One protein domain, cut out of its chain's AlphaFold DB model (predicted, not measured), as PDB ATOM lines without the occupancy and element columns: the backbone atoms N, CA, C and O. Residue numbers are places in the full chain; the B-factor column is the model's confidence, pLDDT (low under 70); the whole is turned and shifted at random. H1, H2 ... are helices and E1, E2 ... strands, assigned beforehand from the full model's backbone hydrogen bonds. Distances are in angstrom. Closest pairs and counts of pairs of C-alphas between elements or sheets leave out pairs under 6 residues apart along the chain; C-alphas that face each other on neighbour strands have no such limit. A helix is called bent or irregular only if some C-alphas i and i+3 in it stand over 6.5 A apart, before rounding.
ATOM      1  N   ASP A 380     129.389 123.029 143.477       89.38
ATOM      2  CA  ASP A 380     128.056 122.724 142.958       89.38
ATOM      3  C   ASP A 380     127.325 121.795 143.944       89.38
ATOM      4  O   ASP A 380     127.557 120.585 143.998       89.38
ATOM      5  N   ALA A 381     126.470 122.380 144.786       91.81
ATOM      6  CA  ALA A 381     125.680 121.666 145.791       91.81
ATOM      7  C   ALA A 381     124.439 122.473 146.201       91.81
ATOM      8  O   ALA A 381     124.340 123.672 145.943       91.81
ATOM      9  N   SER A 382     123.482 121.837 146.876       91.62
ATOM     10  CA  SER A 382     122.392 122.579 147.513       91.62
ATOM     11  C   SER A 382     122.835 123.196 148.844       91.62
ATOM     12  O   SER A 382     123.725 122.688 149.533       91.62
ATOM     13  N   TRP A 383     122.177 124.285 149.253       88.44
ATOM     14  CA  TRP A 383     122.453 124.925 150.543       88.44
ATOM     15  C   TRP A 383     122.200 123.991 151.731       88.44
ATOM     16  O   TRP A 383     122.974 124.003 152.686       88.44
ATOM     17  N   THR A 384     121.168 123.147 151.654       87.56
ATOM     18  CA  THR A 384     120.878 122.120 152.667       87.56
ATOM     19  C   THR A 384     122.032 121.125 152.782       87.56
ATOM     20  O   THR A 384     122.444 120.780 153.890       87.56
ATOM     21  N   THR A 385     122.628 120.721 151.656       92.38
ATOM     22  CA  THR A 385     123.801 119.840 151.659       92.38
ATOM     23  C   THR A 385     124.969 120.467 152.423       92.38
ATOM     24  O   THR A 385     125.542 119.822 153.305       92.38
ATOM     25  N   LEU A 386     125.291 121.733 152.143       93.12
ATOM     26  CA  LEU A 386     126.433 122.419 152.754       93.12
ATOM     27  C   LEU A 386     126.214 122.805 154.226       93.12
ATOM     28  O   LEU A 386     127.163 122.728 155.005       93.12
ATOM     29  N   ASN A 387     125.001 123.213 154.614       88.88
ATOM     30  CA  ASN A 387     124.696 123.688 155.972       88.88
ATOM     31  C   ASN A 387     124.190 122.604 156.922       88.88
ATOM     32  O   ASN A 387     124.304 122.764 158.135       88.88
ATOM     33  N   GLU A 388     123.627 121.510 156.408       89.56
ATOM     34  CA  GLU A 388     123.037 120.472 157.253       89.56
ATOM     35  C   GLU A 388     123.656 119.100 157.023       89.56
ATOM     36  O   GLU A 388     124.122 118.475 157.977       89.56
ATOM     37  N   THR A 389     123.679 118.620 155.778       94.06
ATOM     38  CA  THR A 389     124.085 117.240 155.486       94.06
ATOM     39  C   THR A 389     125.567 117.011 155.772       94.06
ATOM     40  O   THR A 389     125.905 116.082 156.502       94.06
ATOM     41  N   LEU A 390     126.463 117.860 155.260       96.81
ATOM     42  CA  LEU A 390     127.904 117.715 155.494       96.81
ATOM     43  C   LEU A 390     128.292 117.904 156.975       96.81
ATOM     44  O   LEU A 390     129.054 117.079 157.485       96.81
ATOM     45  N   PRO A 391     127.749 118.889 157.723       96.50
ATOM     46  CA  PRO A 391     127.982 118.974 159.165       96.50
ATOM     47  C   PRO A 391     127.509 117.731 159.929       96.50
ATOM     48  O   PRO A 391     128.253 117.208 160.759       96.50
ATOM     49  N   LYS A 392     126.320 117.194 159.611       96.38
ATOM     50  CA  LYS A 392     125.812 115.939 160.203       96.38
ATOM     51  C   LYS A 392     126.700 114.740 159.852       96.38
ATOM     52  O   LYS A 392     126.893 113.866 160.697       96.38
ATOM     53  N   LEU A 393     127.278 114.706 158.648       97.62
ATOM     54  CA  LEU A 393     128.224 113.666 158.231       97.62
ATOM     55  C   LEU A 393     129.518 113.745 159.045       97.62
ATOM     56  O   LEU A 393     130.004 112.724 159.528       97.62
ATOM     57  N   ALA A 394     130.050 114.953 159.242       97.56
ATOM     58  CA  ALA A 394     131.235 115.180 160.063       97.56
ATOM     59  C   ALA A 394     130.997 114.798 161.535       97.56
ATOM     60  O   ALA A 394     131.871 114.208 162.169       97.56
ATOM     61  N   GLU A 395     129.801 115.062 162.071       96.69
ATOM     62  CA  GLU A 395     129.402 114.588 163.400       96.69
ATOM     63  C   GLU A 395     129.321 113.066 163.487       96.69
ATOM     64  O   GLU A 395     129.868 112.482 164.420       96.69
ATOM     65  N   ALA A 396     128.664 112.413 162.525       97.50
ATOM     66  CA  ALA A 396     128.572 110.956 162.490       97.50
ATOM     67  C   ALA A 396     129.962 110.307 162.401       97.50
ATOM     68  O   ALA A 396     130.250 109.344 163.112       97.50
ATOM     69  N   MET A 397     130.842 110.869 161.569       97.31
ATOM     70  CA  MET A 397     132.231 110.439 161.428       97.31
ATOM     71  C   MET A 397     133.003 110.566 162.747       97.31
ATOM     72  O   MET A 397     133.693 109.621 163.128       97.31
ATOM     73  N   GLU A 398     132.850 111.674 163.478       96.81
ATOM     74  CA  GLU A 398     133.474 111.860 164.796       96.81
ATOM     75  C   GLU A 398     132.968 110.827 165.819       96.81
ATOM     76  O   GLU A 398     133.771 110.205 166.515       96.81
ATOM     77  N   GLU A 399     131.655 110.577 165.887       97.31
ATOM     78  CA  GLU A 399     131.075 109.552 166.774       97.31
ATOM     79  C   GLU A 399     131.614 108.153 166.467       97.31
ATOM     80  O   GLU A 399     131.988 107.409 167.376       97.31
ATOM     81  N   ILE A 400     131.694 107.803 165.180       97.44
ATOM     82  CA  ILE A 400     132.251 106.531 164.715       97.44
ATOM     83  C   ILE A 400     133.727 106.425 165.108       97.44
ATOM     84  O   ILE A 400     134.163 105.383 165.588       97.44
ATOM     85  N   GLN A 401     134.508 107.493 164.967       96.38
ATOM     86  CA  GLN A 401     135.921 107.511 165.355       96.38
ATOM     87  C   GLN A 401     136.124 107.418 166.871       96.38
ATOM     88  O   GLN A 401     137.051 106.744 167.328       96.38
ATOM     89  N   ILE A 402     135.257 108.045 167.668       95.38
ATOM     90  CA  ILE A 402     135.266 107.923 169.132       95.38
ATOM     91  C   ILE A 402     134.929 106.485 169.535       95.38
ATOM     92  O   ILE A 402     135.705 105.849 170.252       95.38
ATOM     93  N   ALA A 403     133.848 105.919 168.994       95.06
ATOM     94  CA  ALA A 403     133.485 104.524 169.224       95.06
ATOM     95  C   ALA A 403     134.569 103.553 168.732       95.06
ATOM     96  O   ALA A 403     134.787 102.508 169.339       95.06
ATOM     97  N   TYR A 404     135.293 103.898 167.666       94.62
ATOM     98  CA  TYR A 404     136.438 103.135 167.180       94.62
ATOM     99  C   TYR A 404     137.712 103.344 168.013       94.62
ATOM    100  O   TYR A 404     138.629 102.540 167.922       94.62
ATOM    101  N   THR A 405     137.848 104.378 168.833       91.25
ATOM    102  CA  THR A 405     139.056 104.559 169.666       91.25
ATOM    103  C   THR A 405     138.856 104.133 171.112       91.25
ATOM    104  O   THR A 405     139.838 103.889 171.811       91.25
ATOM    105  N   GLY A 406     137.607 103.954 171.534       90.75
ATOM    106  CA  GLY A 406     137.244 103.428 172.840       90.75
ATOM    107  C   GLY A 406     135.801 102.950 172.836       90.75
ATOM    108  O   GLY A 406     135.486 101.918 172.249       90.75
ATOM    109  N   THR A 407     134.931 103.706 173.495       91.88
ATOM    110  CA  THR A 407     133.492 103.454 173.524       91.88
ATOM    111  C   THR A 407     132.731 104.682 173.048       91.88
ATOM    112  O   THR A 407     133.225 105.809 173.103       91.88
ATOM    113  N   LEU A 408     131.522 104.454 172.545       91.88
ATOM    114  CA  LEU A 408     130.616 105.504 172.110       91.88
ATOM    115  C   LEU A 408     130.309 106.455 173.276       91.88
ATOM    116  O   LEU A 408     130.222 106.029 174.436       91.88
ATOM    117  N   ARG A 409     130.119 107.744 172.970       91.50
ATOM    118  CA  ARG A 409     129.698 108.736 173.968       91.50
ATOM    119  C   ARG A 409     128.375 108.278 174.611       91.50
ATOM    120  O   ARG A 409     127.499 107.824 173.874       91.50
ATOM    121  N   PRO A 410     128.196 108.402 175.944       90.50
ATOM    122  CA  PRO A 410     126.952 108.020 176.626       90.50
ATOM    123  C   PRO A 410     125.695 108.574 175.962       90.50
ATOM    124  O   PRO A 410     124.683 107.896 175.852       90.50
ATOM    125  N   GLU A 411     125.804 109.782 175.443       89.50
ATOM    126  CA  GLU A 411     124.690 110.551 174.908       89.50
ATOM    127  C   GLU A 411     124.281 110.051 173.536       89.50
ATOM    128  O   GLU A 411     123.115 109.751 173.295       89.50
ATOM    129  N   THR A 412     125.264 109.787 172.683       90.12
ATOM    130  CA  THR A 412     125.035 109.103 171.416       90.12
ATOM    131  C   THR A 412     124.508 107.693 171.646       90.12
ATOM    132  O   THR A 412     123.564 107.296 170.978       90.12
ATOM    133  N   ALA A 413     125.036 106.962 172.632       91.19
ATOM    134  CA  ALA A 413     124.560 105.621 172.966       91.19
ATOM    135  C   ALA A 413     123.103 105.606 173.467       91.19
ATOM    136  O   ALA A 413     122.378 104.657 173.164       91.19
ATOM    137  N   ARG A 414     122.655 106.642 174.190       89.94
ATOM    138  CA  ARG A 414     121.239 106.835 174.554       89.94
ATOM    139  C   ARG A 414     120.395 107.116 173.316       89.94
ATOM    140  O   ARG A 414     119.414 106.418 173.079       89.94
ATOM    141  N   ILE A 415     120.817 108.074 172.490       90.06
ATOM    142  CA  ILE A 415     120.104 108.482 171.269       90.06
ATOM    143  C   ILE A 415     119.971 107.318 170.272       90.06
ATOM    144  O   ILE A 415     118.945 107.199 169.606       90.06
ATOM    145  N   THR A 416     120.973 106.441 170.173       90.75
ATOM    146  CA  THR A 416     120.961 105.268 169.281       90.75
ATOM    147  C   THR A 416     120.332 104.016 169.904       90.75
ATOM    148  O   THR A 416     120.316 102.953 169.269       90.75
ATOM    149  N   GLY A 417     119.863 104.090 171.157       87.75
ATOM    150  CA  GLY A 417     119.353 102.935 171.903       87.75
ATOM    151  C   GLY A 417     120.378 101.801 172.018       87.75
ATOM    152  O   GLY A 417     120.026 100.628 171.905       87.75
ATOM    153  N   SER A 418     121.665 102.144 172.117       88.75
ATOM    154  CA  SER A 418     122.791 101.201 172.142       88.75
ATOM    155  C   SER A 418     123.443 101.069 173.520       88.75
ATOM    156  O   SER A 418     124.361 100.269 173.673       88.75
ATOM    157  N   MET A 419     123.001 101.852 174.505       89.38
ATOM    158  CA  MET A 419     123.406 101.714 175.904       89.38
ATOM    159  C   MET A 419     122.754 100.473 176.525       89.38
ATOM    160  O   MET A 419     121.564 100.239 176.319       89.38
ATOM    161  N   ASP A 420     123.523  99.677 177.270       85.44
ATOM    162  CA  ASP A 420     122.971  98.519 177.979       85.44
ATOM    163  C   ASP A 420     122.263  98.912 179.291       85.44
ATOM    164  O   ASP A 420     122.335 100.055 179.749       85.44
ATOM    165  N   ALA A 421     121.579  97.952 179.922       79.69
ATOM    166  CA  ALA A 421     120.849  98.170 181.175       79.69
ATOM    167  C   ALA A 421     121.748  98.590 182.359       79.69
ATOM    168  O   ALA A 421     121.246  99.115 183.349       79.69
ATOM    169  N   GLY A 422     123.064  98.362 182.268       79.50
ATOM    170  CA  GLY A 422     124.057  98.775 183.261       79.50
ATOM    171  C   GLY A 422     124.699 100.133 182.964       79.50
ATOM    172  O   GLY A 422     125.618 100.532 183.678       79.50
ATOM    173  N   GLY A 423     124.258 100.839 181.916       82.31
ATOM    174  CA  GLY A 423     124.810 102.131 181.505       82.31
ATOM    175  C   GLY A 423     126.131 102.043 180.733       82.31
ATOM    176  O   GLY A 423     126.776 103.068 180.502       82.31
ATOM    177  N   LYS A 424     126.563 100.845 180.319       87.56
ATOM    178  CA  LYS A 424     127.790 100.659 179.538       87.56
ATOM    179  C   LYS A 424     127.536 101.011 178.076       87.56
ATOM    180  O   LYS A 424     126.506 100.664 177.494       87.56
ATOM    181  N   THR A 425     128.508 101.682 177.461       92.44
ATOM    182  CA  THR A 425     128.446 102.061 176.047       92.44
ATOM    183  C   THR A 425     129.274 101.114 175.173       92.44
ATOM    184  O   THR A 425     130.356 100.679 175.584       92.44
ATOM    185  N   PRO A 426     128.792 100.767 173.966       93.50
ATOM    186  CA  PRO A 426     129.514  99.883 173.060       93.50
ATOM    187  C   PRO A 426     130.626 100.639 172.326       93.50
ATOM    188  O   PRO A 426     130.568 101.854 172.163       93.50
ATOM    189  N   GLY A 427     131.633  99.912 171.850       93.44
ATOM    190  CA  GLY A 427     132.657 100.416 170.930       93.44
ATOM    191  C   GLY A 427     132.610  99.666 169.601       93.44
ATOM    192  O   GLY A 427     132.056  98.570 169.522       93.44
ATOM    193  N   LEU A 428     133.212 100.246 168.565       94.75
ATOM    194  CA  LEU A 428     133.411  99.595 167.266       94.75
ATOM    195  C   LEU A 428     134.720  98.809 167.286       94.75
ATOM    196  O   LEU A 428     135.709  99.284 167.844       94.75
ATOM    197  N   LYS A 429     134.771  97.631 166.664       92.25
ATOM    198  CA  LYS A 429     135.984  96.800 166.592       92.25
ATOM    199  C   LYS A 429     136.853  97.143 165.381       92.25
ATOM    200  O   LYS A 429     138.030  97.452 165.562       92.25
ATOM    201  N   LYS A 430     136.275  97.116 164.179       92.69
ATOM    202  CA  LYS A 430     136.925  97.317 162.874       92.69
ATOM    203  C   LYS A 430     136.342  98.477 162.061       92.69
ATOM    204  O   LYS A 430     137.107  99.124 161.353       92.69
ATOM    205  N   PHE A 431     135.033  98.736 162.134       95.12
ATOM    206  CA  PHE A 431     134.408  99.778 161.308       95.12
ATOM    207  C   PHE A 431     134.884 101.170 161.737       95.12
ATOM    208  O   PHE A 431     134.807 101.522 162.917       95.12
ATOM    209  N   VAL A 432     135.346 101.979 160.782       94.81
ATOM    210  CA  VAL A 432     135.736 103.373 161.013       94.81
ATOM    211  C   VAL A 432     135.591 104.194 159.735       94.81
ATOM    212  O   VAL A 432     135.896 103.717 158.646       94.81
ATOM    213  N   MET A 433     135.154 105.446 159.872       94.31
ATOM    214  CA  MET A 433     135.165 106.424 158.785       94.31
ATOM    215  C   MET A 433     136.427 107.280 158.869       94.31
ATOM    216  O   MET A 433     136.759 107.829 159.923       94.31
ATOM    217  N   THR A 434     137.140 107.391 157.754       91.00
ATOM    218  CA  THR A 434     138.430 108.091 157.655       91.00
ATOM    219  C   THR A 434     138.375 109.137 156.547       91.00
ATOM    220  O   THR A 434     137.398 109.205 155.802       91.00
ATOM    221  N   GLN A 435     139.431 109.937 156.386       85.06
ATOM    222  CA  GLN A 435     139.513 110.860 155.248       85.06
ATOM    223  C   GLN A 435     139.419 110.132 153.897       85.06
ATOM    224  O   GLN A 435     138.741 110.626 153.006       85.06
ATOM    225  N   GLY A 436     139.987 108.925 153.781       87.38
ATOM    226  CA  GLY A 436     139.861 108.107 152.569       87.38
ATOM    227  C   GLY A 436     138.421 107.655 152.294       87.38
ATOM    228  O   GLY A 436     138.027 107.488 151.145       87.38
ATOM    229  N   THR A 437     137.596 107.513 153.339       91.12
ATOM    230  CA  THR A 437     136.155 107.259 153.180       91.12
ATOM    231  C   THR A 437     135.458 108.461 152.543       91.12
ATOM    232  O   THR A 437     134.654 108.280 151.636       91.12
ATOM    233  N   ILE A 438     135.783 109.676 152.997       92.00
ATOM    234  CA  ILE A 438     135.217 110.927 152.470       92.00
ATOM    235  C   ILE A 438     135.681 111.186 151.034       92.00
ATOM    236  O   ILE A 438     134.862 111.504 150.179       92.00
ATOM    237  N   GLU A 439     136.968 110.983 150.756       90.06
ATOM    238  CA  GLU A 439     137.544 111.059 149.408       90.06
ATOM    239  C   GLU A 439     136.799 110.135 148.439       90.06
ATOM    240  O   GLU A 439     136.191 110.604 147.483       90.06
ATOM    241  N   ALA A 440     136.702 108.843 148.763       90.62
ATOM    242  CA  ALA A 440     135.999 107.884 147.917       90.62
ATOM    243  C   ALA A 440     134.494 108.179 147.766       90.62
ATOM    244  O   ALA A 440     133.880 107.721 146.805       90.62
ATOM    245  N   MET A 441     133.862 108.865 148.724       93.81
ATOM    246  CA  MET A 441     132.460 109.289 148.614       93.81
ATOM    247  C   MET A 441     132.290 110.443 147.630       93.81
ATOM    248  O   MET A 441     131.326 110.454 146.865       93.81
ATOM    249  N   PHE A 442     133.191 111.421 147.673       92.75
ATOM    250  CA  PHE A 442     133.029 112.677 146.947       92.75
ATOM    251  C   PHE A 442     133.639 112.646 145.553       92.75
ATOM    252  O   PHE A 442     133.081 113.263 144.651       92.75
ATOM    253  N   ASP A 443     134.696 111.866 145.340       88.75
ATOM    254  CA  ASP A 443     135.199 111.603 143.992       88.75
ATOM    255  C   ASP A 443     134.126 110.876 143.165       88.75
ATOM    256  O   ASP A 443     133.851 111.246 142.027       88.75
ATOM    257  N   ASP A 444     133.424 109.911 143.772       90.06
ATOM    258  CA  ASP A 444     132.293 109.218 143.138       90.06
ATOM    259  C   ASP A 444     131.105 110.161 142.874       90.06
ATOM    260  O   ASP A 444     130.406 110.007 141.877       90.06
ATOM    261  N   TRP A 445     130.890 111.168 143.734       90.62
ATOM    262  CA  TRP A 445     129.869 112.201 143.509       90.62
ATOM    263  C   TRP A 445     130.216 113.082 142.308       90.62
ATOM    264  O   TRP A 445     129.372 113.326 141.454       90.62
ATOM    265  N   LYS A 446     131.470 113.534 142.205       85.88
ATOM    266  CA  LYS A 446     131.929 114.324 141.054       85.88
ATOM    267  C   LYS A 446     131.776 113.540 139.750       85.88
ATOM    268  O   LYS A 446     131.245 114.067 138.778       85.88
ATOM    269  N   ILE A 447     132.133 112.255 139.760       82.56
ATOM    270  CA  ILE A 447     131.954 111.365 138.604       82.56
ATOM    271  C   ILE A 447     130.470 111.210 138.236       82.56
ATOM    272  O   ILE A 447     130.139 111.203 137.051       82.56
ATOM    273  N   SER A 448     129.567 111.073 139.214       82.94
ATOM    274  CA  SER A 448     128.134 110.922 138.928       82.94
ATOM    275  C   SER A 448     127.519 112.203 138.353       82.94
ATOM    276  O   SER A 448     126.696 112.119 137.440       82.94
ATOM    277  N   GLN A 449     127.977 113.376 138.805       81.44
ATOM    278  CA  GLN A 449     127.612 114.676 138.235       81.44
ATOM    279  C   GLN A 449     128.105 114.821 136.785       81.44
ATOM    280  O   GLN A 449     127.328 115.194 135.910       81.44
ATOM    281  N   GLU A 450     129.360 114.462 136.494       79.06
ATOM    282  CA  GLU A 450     129.917 114.498 135.127       79.06
ATOM    283  C   GLU A 450     129.189 113.559 134.154       79.06
ATOM    284  O   GLU A 450     129.149 113.803 132.947       79.06
ATOM    285  N   ARG A 451     128.608 112.475 134.674       82.69
ATOM    286  CA  ARG A 451     127.826 111.497 133.906       82.69
ATOM    287  C   ARG A 451     126.344 111.848 133.784       82.69
ATOM    288  O   ARG A 451     125.612 111.065 133.180       82.69
ATOM    289  N   ASP A 452     125.916 112.982 134.340       76.50
ATOM    290  CA  ASP A 452     124.516 113.421 134.383       76.50
ATOM    291  C   ASP A 452     123.583 112.348 134.987       76.50
ATOM    292  O   ASP A 452     122.468 112.088 134.524       76.50
ATOM    293  N   GLU A 453     124.056 111.653 136.032       82.38
ATOM    294  CA  GLU A 453     123.213 110.718 136.771       82.38
ATOM    295  C   GLU A 453     122.134 111.494 137.540       82.38
ATOM    296  O   GLU A 453     122.429 112.340 138.381       82.38
ATOM    297  N   LYS A 454     120.856 111.163 137.310       80.19
ATOM    298  CA  LYS A 454     119.702 111.785 137.988       80.19
ATOM    299  C   LYS A 454     119.529 111.294 139.432       80.19
ATOM    300  O   LYS A 454     118.483 110.744 139.773       80.19
ATOM    301  N   LYS A 455     120.558 111.445 140.264       86.94
ATOM    302  CA  LYS A 455     120.536 111.114 141.695       86.94
ATOM    303  C   LYS A 455     120.784 112.365 142.522       86.94
ATOM    304  O   LYS A 455     121.687 113.145 142.232       86.94
ATOM    305  N   SER A 456     120.000 112.535 143.576       91.88
ATOM    306  CA  SER A 456     120.240 113.571 144.577       91.88
ATOM    307  C   SER A 456     121.474 113.249 145.427       91.88
ATOM    308  O   SER A 456     121.880 112.089 145.558       91.88
ATOM    309  N   PHE A 457     122.053 114.267 146.068       93.31
ATOM    310  CA  PHE A 457     123.197 114.058 146.960       93.31
ATOM    311  C   PHE A 457     122.854 113.139 148.147       93.31
ATOM    312  O   PHE A 457     123.686 112.337 148.570       93.31
ATOM    313  N   ALA A 458     121.621 113.209 148.669       92.88
ATOM    314  CA  ALA A 458     121.175 112.336 149.756       92.88
ATOM    315  C   ALA A 458     121.156 110.854 149.339       92.88
ATOM    316  O   ALA A 458     121.655 110.004 150.075       92.88
ATOM    317  N   GLU A 459     120.636 110.552 148.145       94.12
ATOM    318  CA  GLU A 459     120.660 109.194 147.590       94.12
ATOM    319  C   GLU A 459     122.094 108.718 147.366       94.12
ATOM    320  O   GLU A 459     122.436 107.597 147.738       94.12
ATOM    321  N   HIS A 460     122.953 109.575 146.809       94.94
ATOM    322  CA  HIS A 460     124.359 109.245 146.586       94.94
ATOM    323  C   HIS A 460     125.069 108.850 147.882       94.94
ATOM    324  O   HIS A 460     125.651 107.768 147.965       94.94
ATOM    325  N   ILE A 461     124.990 109.692 148.916       95.44
ATOM    326  CA  ILE A 461     125.658 109.435 150.197       95.44
ATOM    327  C   ILE A 461     125.144 108.154 150.849       95.44
ATOM    328  O   ILE A 461     125.955 107.356 151.317       95.44
ATOM    329  N   ASP A 462     123.837 107.909 150.834       96.12
ATOM    330  CA  ASP A 462     123.276 106.673 151.375       96.12
ATOM    331  C   ASP A 462     123.814 105.438 150.637       96.12
ATOM    332  O   ASP A 462     124.249 104.479 151.282       96.12
ATOM    333  N   GLN A 463     123.885 105.472 149.300       95.69
ATOM    334  CA  GLN A 463     124.472 104.379 148.514       95.69
ATOM    335  C   GLN A 463     125.966 104.187 148.809       95.69
ATOM    336  O   GLN A 463     126.438 103.053 148.889       95.69
ATOM    337  N   ARG A 464     126.729 105.262 149.039       95.00
ATOM    338  CA  ARG A 464     128.136 105.133 149.449       95.00
ATOM    339  C   ARG A 464     128.287 104.554 150.849       95.00
ATOM    340  O   ARG A 464     129.160 103.717 151.076       95.00
ATOM    341  N   LEU A 465     127.449 104.981 151.793       96.69
ATOM    342  CA  LEU A 465     127.447 104.462 153.161       96.69
ATOM    343  C   LEU A 465     127.067 102.978 153.187       96.69
ATOM    344  O   LEU A 465     127.679 102.210 153.933       96.69
ATOM    345  N   LYS A 466     126.131 102.555 152.325       97.06
ATOM    346  CA  LYS A 466     125.765 101.147 152.129       97.06
ATOM    347  C   LYS A 466     126.977 100.273 151.838       97.06
ATOM    348  O   LYS A 466     127.118  99.261 152.505       97.06
ATOM    349  N   ILE A 467     127.882 100.686 150.944       95.19
ATOM    350  CA  ILE A 467     129.086  99.905 150.594       95.19
ATOM    351  C   ILE A 467     129.902  99.545 151.846       95.19
ATOM    352  O   ILE A 467     130.336  98.404 152.000       95.19
ATOM    353  N   GLY A 468     130.084 100.497 152.768       92.56
ATOM    354  CA  GLY A 468     130.768 100.240 154.036       92.56
ATOM    355  C   GLY A 468     129.952  99.360 154.988       92.56
ATOM    356  O   GLY A 468     130.503  98.479 155.645       92.56
ATOM    357  N   LEU A 469     128.638  99.574 155.067       96.31
ATOM    358  CA  LEU A 469     127.728  98.834 155.953       96.31
ATOM    359  C   LEU A 469     127.413  97.407 155.477       96.31
ATOM    360  O   LEU A 469     126.973  96.586 156.282       96.31
ATOM    361  N   THR A 470     127.662  97.091 154.208       96.19
ATOM    362  CA  THR A 470     127.538  95.739 153.643       96.19
ATOM    363  C   THR A 470     128.884  95.027 153.521       96.19
ATOM    364  O   THR A 470     128.923  93.886 153.073       96.19
ATOM    365  N   PHE A 471     129.995  95.654 153.922       95.69
ATOM    366  CA  PHE A 471     131.310  95.021 153.862       95.69
ATOM    367  C   PHE A 471     131.449  93.934 154.940       95.69
ATOM    368  O   PHE A 471     131.592  94.228 156.126       95.69
ATOM    369  N   GLU A 472     131.400  92.667 154.522       92.44
ATOM    370  CA  GLU A 472     131.287  91.497 155.410       92.44
ATOM    371  C   GLU A 472     132.484  91.287 156.353       92.44
ATOM    372  O   GLU A 472     132.338  90.660 157.401       92.44
ATOM    373  N   GLU A 473     133.647  91.863 156.035       93.75
ATOM    374  CA  GLU A 473     134.831  91.846 156.907       93.75
ATOM    375  C   GLU A 473     134.611  92.639 158.210       93.75
ATOM    376  O   GLU A 473     135.276  92.398 159.231       93.75
ATOM    377  N   TYR A 474     133.665  93.585 158.206       94.56
ATOM    378  CA  TYR A 474     133.239  94.278 159.413       94.56
ATOM    379  C   TYR A 474     132.216  93.438 160.191       94.56
ATOM    380  O   TYR A 474     131.196  93.016 159.633       94.56
ATOM    381  N   PRO A 475     132.432  93.219 161.507       95.56
ATOM    382  CA  PRO A 475     131.508  92.449 162.328       95.56
ATOM    383  C   PRO A 475     130.081  92.990 162.232       95.56
ATOM    384  O   PRO A 475     129.879  94.202 162.240       95.56
ATOM    385  N   LEU A 476     129.079  92.107 162.223       96.50
ATOM    386  CA  LEU A 476     127.674  92.527 162.166       96.50
ATOM    387  C   LEU A 476     127.327  93.549 163.266       96.50
ATOM    388  O   LEU A 476     126.651  94.533 162.992       96.50
ATOM    389  N   ALA A 477     127.852  93.369 164.482       95.69
ATOM    390  CA  ALA A 477     127.666  94.315 165.585       95.69
ATOM    391  C   ALA A 477     128.212  95.725 165.276       95.69
ATOM    392  O   ALA A 477     127.574  96.716 165.627       95.69
ATOM    393  N   ASP A 478     129.351  95.820 164.583       96.81
ATOM    394  CA  ASP A 478     129.913  97.100 164.151       96.81
ATOM    395  C   ASP A 478     129.033  97.752 163.084       96.81
ATOM    396  O   ASP A 478     128.747  98.944 163.171       96.81
ATOM    397  N   ARG A 479     128.579  96.967 162.097       97.69
ATOM    398  CA  ARG A 479     127.720  97.449 161.003       97.69
ATOM    399  C   ARG A 479     126.382  97.960 161.549       97.69
ATOM    400  O   ARG A 479     125.940  99.036 161.164       97.69
ATOM    401  N   ILE A 480     125.795  97.261 162.526       97.56
ATOM    402  CA  ILE A 480     124.593  97.706 163.252       97.56
ATOM    403  C   ILE A 480     124.855  99.020 163.996       97.56
ATOM    404  O   ILE A 480     124.079  99.966 163.858       97.56
ATOM    405  N   LEU A 481     125.933  99.102 164.784       97.56
ATOM    406  CA  LEU A 481     126.225 100.295 165.578       97.56
ATOM    407  C   LEU A 481     126.513 101.511 164.686       97.56
ATOM    408  O   LEU A 481     125.972 102.589 164.928       97.56
ATOM    409  N   ALA A 482     127.300 101.334 163.623       97.88
ATOM    410  CA  ALA A 482     127.574 102.374 162.638       97.88
ATOM    411  C   ALA A 482     126.292 102.834 161.927       97.88
ATOM    412  O   ALA A 482     126.054 104.037 161.828       97.88
ATOM    413  N   ALA A 483     125.424 101.907 161.504       98.06
ATOM    414  CA  ALA A 483     124.141 102.244 160.890       98.06
ATOM    415  C   ALA A 483     123.233 103.042 161.838       98.06
ATOM    416  O   ALA A 483     122.596 104.003 161.414       98.06
ATOM    417  N   ARG A 484     123.205 102.697 163.133       97.81
ATOM    418  CA  ARG A 484     122.451 103.451 164.144       97.81
ATOM    419  C   ARG A 484     123.009 104.861 164.359       97.81
ATOM    420  O   ARG A 484     122.225 105.803 164.455       97.81
ATOM    421  N   ILE A 485     124.334 105.028 164.395       98.00
ATOM    422  CA  ILE A 485     124.976 106.354 164.486       98.00
ATOM    423  C   ILE A 485     124.650 107.200 163.246       98.00
ATOM    424  O   ILE A 485     124.270 108.359 163.373       98.00
ATOM    425  N   LEU A 486     124.745 106.625 162.047       98.06
ATOM    426  CA  LEU A 486     124.419 107.318 160.797       98.06
ATOM    427  C   LEU A 486     122.934 107.710 160.741       98.06
ATOM    428  O   LEU A 486     122.598 108.856 160.441       98.06
ATOM    429  N   ALA A 487     122.034 106.795 161.105       96.94
ATOM    430  CA  ALA A 487     120.599 107.058 161.110       96.94
ATOM    431  C   ALA A 487     120.181 108.108 162.151       96.94
ATOM    432  O   ALA A 487     119.292 108.913 161.875       96.94
ATOM    433  N   SER A 488     120.846 108.174 163.312       95.94
ATOM    434  CA  SER A 488     120.596 109.235 164.303       95.94
ATOM    435  C   SER A 488     121.030 110.627 163.826       95.94
ATOM    436  O   SER A 488     120.613 111.633 164.401       95.94
ATOM    437  N   LYS A 489     121.825 110.693 162.750       95.50
ATOM    438  CA  LYS A 489     122.251 111.922 162.070       95.50
ATOM    439  C   LYS A 489     121.527 112.160 160.741       95.50
ATOM    440  O   LYS A 489     121.869 113.092 160.022       95.50
ATOM    441  N   GLY A 490     120.485 111.380 160.444       93.56
ATOM    442  CA  GLY A 490     119.608 111.593 159.289       93.56
ATOM    443  C   GLY A 490     120.080 110.952 157.984       93.56
ATOM    444  O   GLY A 490     119.536 111.289 156.935       93.56
ATOM    445  N   PHE A 491     121.043 110.030 158.040       96.44
ATOM    446  CA  PHE A 491     121.472 109.223 156.893       96.44
ATOM    447  C   PHE A 491     120.704 107.899 156.803       96.44
ATOM    448  O   PHE A 491     119.963 107.516 157.710       96.44
ATOM    449  N   LEU A 492     120.926 107.176 155.705       96.31
ATOM    450  CA  LEU A 492     120.338 105.881 155.356       96.31
ATOM    451  C   LEU A 492     118.828 105.940 155.102       96.31
ATOM    452  O   LEU A 492     118.166 104.904 155.120       96.31
ATOM    453  N   ARG A 493     118.261 107.130 154.880       93.94
ATOM    454  CA  ARG A 493     116.812 107.349 154.739       93.94
ATOM    455  C   ARG A 493     116.251 106.761 153.446       93.94
ATOM    456  O   ARG A 493     115.086 106.375 153.433       93.94
ATOM    457  N   THR A 494     117.078 106.658 152.407       93.06
ATOM    458  CA  THR A 494     116.718 106.099 151.092       93.06
ATOM    459  C   THR A 494     116.859 104.574 151.019       93.06
ATOM    460  O   THR A 494     116.490 103.977 150.017       93.06
ATOM    461  N   LEU A 495     117.372 103.944 152.082       94.75
ATOM    462  CA  LEU A 495     117.687 102.515 152.138       94.75
ATOM    463  C   LEU A 495     116.915 101.810 153.244       94.75
ATOM    464  O   LEU A 495     116.762 102.356 154.341       94.75
ATOM    465  N   ASN A 496     116.485 100.575 153.011       93.75
ATOM    466  CA  ASN A 496     115.884  99.739 154.053       93.75
ATOM    467  C   ASN A 496     116.906  98.782 154.711       93.75
ATOM    468  O   ASN A 496     118.079  98.732 154.343       93.75
ATOM    469  N   HIS A 497     116.476  98.042 155.740       95.25
ATOM    470  CA  HIS A 497     117.361  97.128 156.470       95.25
ATOM    471  C   HIS A 497     117.821  95.927 155.622       95.25
ATOM    472  O   HIS A 497     118.939  95.452 155.812       95.25
ATOM    473  N   GLU A 498     116.996  95.454 154.680       96.19
ATOM    474  CA  GLU A 498     117.312  94.321 153.799       96.19
ATOM    475  C   GLU A 498     118.436  94.688 152.835       96.19
ATOM    476  O   GLU A 498     119.410  93.951 152.703       96.19
ATOM    477  N   GLU A 499     118.361  95.882 152.243       96.38
ATOM    478  CA  GLU A 499     119.403  96.417 151.369       96.38
ATOM    479  C   GLU A 499     120.749  96.589 152.078       96.38
ATOM    480  O   GLU A 499     121.795  96.540 151.433       96.38
ATOM    481  N   LEU A 500     120.731  96.805 153.394       96.00
ATOM    482  CA  LEU A 500     121.929  96.931 154.222       96.00
ATOM    483  C   LEU A 500     122.415  95.579 154.772       96.00
ATOM    484  O   LEU A 500     123.491  95.515 155.369       96.00
ATOM    485  N   GLY A 501     121.640  94.502 154.606       95.19
ATOM    486  CA  GLY A 501     121.914  93.212 155.237       95.19
ATOM    487  C   GLY A 501     121.940  93.306 156.767       95.19
ATOM    488  O   GLY A 501     122.804  92.702 157.409       95.19
ATOM    489  N   LEU A 502     121.044  94.115 157.346       96.81
ATOM    490  CA  LEU A 502     120.947  94.388 158.782       96.81
ATOM    491  C   LEU A 502     119.603  93.905 159.361       96.81
ATOM    492  O   LEU A 502     118.628  93.746 158.621       96.81
ATOM    493  N   PRO A 503     119.525  93.684 160.688       96.69
ATOM    494  CA  PRO A 503     118.279  93.329 161.364       96.69
ATOM    495  C   PRO A 503     117.158  94.352 161.134       96.69
ATOM    496  O   PRO A 503     117.409  95.552 161.023       96.69
ATOM    497  N   ASN A 504     115.909  93.884 161.112       94.75
ATOM    498  CA  ASN A 504     114.730  94.721 160.859       94.75
ATOM    499  C   ASN A 504     114.508  95.824 161.910       94.75
ATOM    500  O   ASN A 504     113.922  96.864 161.612       94.75
ATOM    501  N   ASP A 505     115.015  95.632 163.123       92.75
ATOM    502  CA  ASP A 505     114.939  96.572 164.235       92.75
ATOM    503  C   ASP A 505     116.091  97.592 164.255       92.75
ATOM    504  O   ASP A 505     116.136  98.444 165.144       92.75
ATOM    505  N   VAL A 506     117.013  97.568 163.279       94.88
ATOM    506  CA  VAL A 506     118.197  98.449 163.270       94.88
ATOM    507  C   VAL A 506     117.839  99.937 163.343       94.88
ATOM    508  O   VAL A 506     118.571 100.707 163.960       94.88
ATOM    509  N   PHE A 507     116.692 100.337 162.787       95.00
ATOM    510  CA  PHE A 507     116.176 101.711 162.819       95.00
ATOM    511  C   PHE A 507     115.037 101.922 163.831       95.00
ATOM    512  O   PHE A 507     114.414 102.984 163.849       95.00
ATOM    513  N   ASN A 508     114.748 100.934 164.683       92.94
ATOM    514  CA  ASN A 508     113.659 100.979 165.657       92.94
ATOM    515  C   ASN A 508     114.068 101.724 166.944       92.94
ATOM    516  O   ASN A 508     114.065 101.161 168.034       92.94
ATOM    517  N   PHE A 509     114.425 103.001 166.814       92.69
ATOM    518  CA  PHE A 509     114.729 103.896 167.935       92.69
ATOM    519  C   PHE A 509     114.290 105.330 167.616       92.69
ATOM    520  O   PHE A 509     114.192 105.709 166.446       92.69
ATOM    521  N   ASP A 510     114.000 106.125 168.647       87.00
ATOM    522  CA  ASP A 510     113.245 107.381 168.511       87.00
ATOM    523  C   ASP A 510     113.889 108.386 167.554       87.00
ATOM    524  O   ASP A 510     113.207 108.951 166.695       87.00
ATOM    525  N   ALA A 511     115.210 108.564 167.633       88.94
ATOM    526  CA  ALA A 511     115.922 109.492 166.760       88.94
ATOM    527  C   ALA A 511     115.855 109.083 165.278       88.94
ATOM    528  O   ALA A 511     115.554 109.926 164.431       88.94
ATOM    529  N   ALA A 512     116.057 107.799 164.949       90.94
ATOM    530  CA  ALA A 512     115.906 107.320 163.574       90.94
ATOM    531  C   ALA A 512     114.456 107.406 163.093       90.94
ATOM    532  O   ALA A 512     114.226 107.852 161.973       90.94
ATOM    533  N   LYS A 513     113.467 107.042 163.921       88.62
ATOM    534  CA  LYS A 513     112.043 107.157 163.554       88.62
ATOM    535  C   LYS A 513     111.664 108.597 163.215       88.62
ATOM    536  O   LYS A 513     111.041 108.838 162.184       88.62
ATOM    537  N   LYS A 514     112.086 109.551 164.053       87.44
ATOM    538  CA  LYS A 514     111.827 110.983 163.858       87.44
ATOM    539  C   LYS A 514     112.475 111.512 162.579       87.44
ATOM    540  O   LYS A 514     111.827 112.235 161.831       87.44
ATOM    541  N   LEU A 515     113.737 111.158 162.322       87.25
ATOM    542  CA  LEU A 515     114.496 111.695 161.189       87.25
ATOM    543  C   LEU A 515     114.198 111.003 159.859       87.25
ATOM    544  O   LEU A 515     114.231 111.669 158.828       87.25
ATOM    545  N   ARG A 516     113.904 109.695 159.847       87.62
ATOM    546  CA  ARG A 516     113.535 108.988 158.610       87.62
ATOM    547  C   ARG A 516     112.225 109.532 158.040       87.62
ATOM    548  O   ARG A 516     112.160 109.758 156.830       87.62
ATOM    549  N   GLY A 517     111.264 109.851 158.910       81.44
ATOM    550  CA  GLY A 517     109.993 110.466 158.531       81.44
ATOM    551  C   GLY A 517     109.116 109.547 157.675       81.44
ATOM    552  O   GLY A 517     109.324 108.336 157.619       81.44
ATOM    553  N   ASN A 518     108.113 110.131 157.020       84.06
ATOM    554  CA  ASN A 518     107.259 109.448 156.047       84.06
ATOM    555  C   ASN A 518     107.759 109.674 154.606       84.06
ATOM    556  O   ASN A 518     108.711 110.421 154.376       84.06
ATOM    557  N   GLU A 519     107.085 109.070 153.624       86.06
ATOM    558  CA  GLU A 519     107.428 109.205 152.198       86.06
ATOM    559  C   GLU A 519     107.509 110.666 151.734       86.06
ATOM    560  O   GLU A 519     108.395 111.023 150.961       86.06
ATOM    561  N   LYS A 520     106.643 111.544 152.261       88.56
ATOM    562  CA  LYS A 520     106.663 112.978 151.945       88.56
ATOM    563  C   LYS A 520     107.957 113.647 152.421       88.56
ATOM    564  O   LYS A 520     108.578 114.373 151.653       88.56
ATOM    565  N   ALA A 521     108.380 113.373 153.655       85.88
ATOM    566  CA  ALA A 521     109.621 113.914 154.210       85.88
ATOM    567  C   ALA A 521     110.872 113.370 153.497       85.88
ATOM    568  O   ALA A 521     111.908 114.037 153.470       85.88
ATOM    569  N   LEU A 522     110.810 112.150 152.954       88.94
ATOM    570  CA  LEU A 522     111.877 111.591 152.122       88.94
ATOM    571  C   LEU A 522     111.923 112.272 150.748       88.94
ATOM    572  O   LEU A 522     112.994 112.693 150.318       88.94
ATOM    573  N   ALA A 523     110.772 112.437 150.092       90.44
ATOM    574  CA  ALA A 523     110.676 113.135 148.811       90.44
ATOM    575  C   ALA A 523     111.161 114.591 148.911       90.44
ATOM    576  O   ALA A 523     111.823 115.088 148.004       90.44
ATOM    577  N   GLU A 524     110.881 115.264 150.030       90.06
ATOM    578  CA  GLU A 524     111.383 116.609 150.310       90.06
ATOM    579  C   GLU A 524     112.910 116.643 150.457       90.06
ATOM    580  O   GLU A 524     113.547 117.456 149.794       90.06
ATOM    581  N   LEU A 525     113.509 115.713 151.212       89.44
ATOM    582  CA  LEU A 525     114.971 115.590 151.319       89.44
ATOM    583  C   LEU A 525     115.631 115.378 149.949       89.44
ATOM    584  O   LEU A 525     116.634 116.023 149.634       89.44
ATOM    585  N   VAL A 526     115.094 114.461 149.140       91.12
ATOM    586  CA  VAL A 526     115.614 114.162 147.796       91.12
ATOM    587  C   VAL A 526     115.510 115.400 146.905       91.12
ATOM    588  O   VAL A 526     116.480 115.771 146.248       91.12
ATOM    589  N   ARG A 527     114.373 116.103 146.945       91.94
ATOM    590  CA  ARG A 527     114.163 117.348 146.195       91.94
ATOM    591  C   ARG A 527     115.136 118.452 146.620       91.94
ATOM    592  O   ARG A 527     115.728 119.092 145.761       91.94
ATOM    593  N   GLU A 528     115.308 118.686 147.918       90.06
ATOM    594  CA  GLU A 528     116.181 119.748 148.440       90.06
ATOM    595  C   GLU A 528     117.666 119.458 148.228       90.06
ATOM    596  O   GLU A 528     118.439 120.355 147.900       90.06
ATOM    597  N   SER A 529     118.089 118.204 148.395       89.62
ATOM    598  CA  SER A 529     119.473 117.801 148.113       89.62
ATOM    599  C   SER A 529     119.778 117.716 146.613       89.62
ATOM    600  O   SER A 529     120.947 117.743 146.236       89.62
ATOM    601  N   GLY A 530     118.744 117.649 145.766       86.81
ATOM    602  CA  GLY A 530     118.833 117.742 144.308       86.81
ATOM    603  C   GLY A 530     118.773 119.168 143.740       86.81
ATOM    604  O   GLY A 530     119.061 119.341 142.560       86.81
ATOM    605  N   ASP A 531     118.440 120.192 144.541       88.56
ATOM    606  CA  ASP A 531     118.461 121.614 144.138       88.56
ATOM    607  C   ASP A 531     119.906 122.152 144.118       88.56
ATOM    608  O   ASP A 531     120.302 122.993 144.931       88.56
ATOM    609  N   VAL A 532     120.725 121.577 143.234       89.06
ATOM    610  CA  VAL A 532     122.148 121.890 143.082       89.06
ATOM    611  C   VAL A 532     122.309 123.303 142.528       89.06
ATOM    612  O   VAL A 532     121.772 123.649 141.477       89.06
ATOM    613  N   LYS A 533     123.080 124.124 143.243       90.12
ATOM    614  CA  LYS A 533     123.429 125.494 142.862       90.12
ATOM    615  C   LYS A 533     124.940 125.635 142.851       90.12
ATOM    616  O   LYS A 533     125.631 124.989 143.634       90.12
ATOM    617  N   ARG A 534     125.442 126.527 142.001       91.81
ATOM    618  CA  ARG A 534     126.847 126.923 142.035       91.81
ATOM    619  C   ARG A 534     127.054 127.923 143.166       91.81
ATOM    620  O   ARG A 534     126.671 129.083 143.035       91.81
ATOM    621  N   ILE A 535     127.623 127.460 144.272       92.75
ATOM    622  CA  ILE A 535     127.916 128.273 145.453       92.75
ATOM    623  C   ILE A 535     129.322 128.850 145.306       92.75
ATOM    624  O   ILE A 535     130.300 128.111 145.184       92.75
ATOM    625  N   SER A 536     129.424 130.176 145.281       91.75
ATOM    626  CA  SER A 536     130.690 130.883 145.073       91.75
ATOM    627  C   SER A 536     131.628 130.770 146.277       91.75
ATOM    628  O   SER A 536     131.188 130.610 147.414       91.75
TER     629      SER A 536
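What this domain is: This is residues 380 to 536 of the 795 residues of the protein "AAA domain-containing protein" of Candidatus Ryanbacteria bacterium RIFCSPLOWO2_12_FULL_47_9c (UniProt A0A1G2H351). Three helices, H1, H4 and H5, lie roughly along one another with their centres in a triangle, H5 running opposite to the other two; H3 folds back along H4 on one side, while on the other side H6 packs across the last residues of H5, 484 to 488, and H7 makes a corner with H4, its residues 525 to 530 meeting residues 457 to 459 of H4. H2 and the long loop after it lie at the end of the body where H1 finishes, while E1 meets the first printed residues at the other end. The printed part has 157 residues, with seven named helices and then one named strand, in the order H1 to H7, E1; its class is mostly helix. It is compact, with a radius of gyration of the C-alphas of 15.5 A, and spans 49 by 33 by 30 A, only just elongated.

How they stand to each other: H1, residues 383 to 405, has a kink of 27 degrees near residue 390. With residues 393 to 400 alone it touches H5, residues 476 to 488, opposite ways at a shallow tilt of 34 degrees, only just short of steep; the closest C-alphas, of Ala 396 and Leu 486, are 5.8 A apart. H4, residues 457 to 469, and H5 form a helical hairpin and only just touch, with 3 pairs of C-alphas within 8 A, the closest being Leu 469 and Arg 479 at 5.2 A. H3, residues 435 to 450, forms another helical hairpin with H4, at a steep tilt of 44 degrees; the closest C-alphas, of Met 441 and Arg 464, are 6.1 A apart. H7, residues 519 to 530, is about perpendicular to H4 at 76 degrees and touches it, with C-alphas 457 and 529 closest at 5.4 A. H6, residues 510 to 516, touches H5, with C-alphas 488 and 512 closest at 5.1 A. H2, residues 410 to 415, is close to H6 but not clearly touching, with C-alphas 415 and 511 closest at 6.2 A. Residues 533 to 534 of E1, residues 533 to 535, pair antiparallel with residues 380 to 381; E1 pairs with no named strand. H2, H5, H6 and H7 have every O i to N i+4 pair within hydrogen-bond range; H1 has 17 of 19, H3 11 of 12 and H4 8 of 9.

Where its parts are: H1 begins at C-alpha 383, (122.453, 124.925, 150.543), and is 32.5 A long; it is irregular, but only just, with C-alphas 387 and 390 6.8 A apart. H3 measures 22.6 A, H4 and H5 18.3 A each, and H7 16.3 A. E1 ends at C-alpha 535, (127.916, 128.273, 145.453).

The domain as a whole: The C-alphas farthest apart, of Gly 422 and Arg 451, are 51.1 A apart. The long links are residues 416 to 434 and 489 to 509. The printed part has no cut, and no printed residue is under 70 in pLDDT.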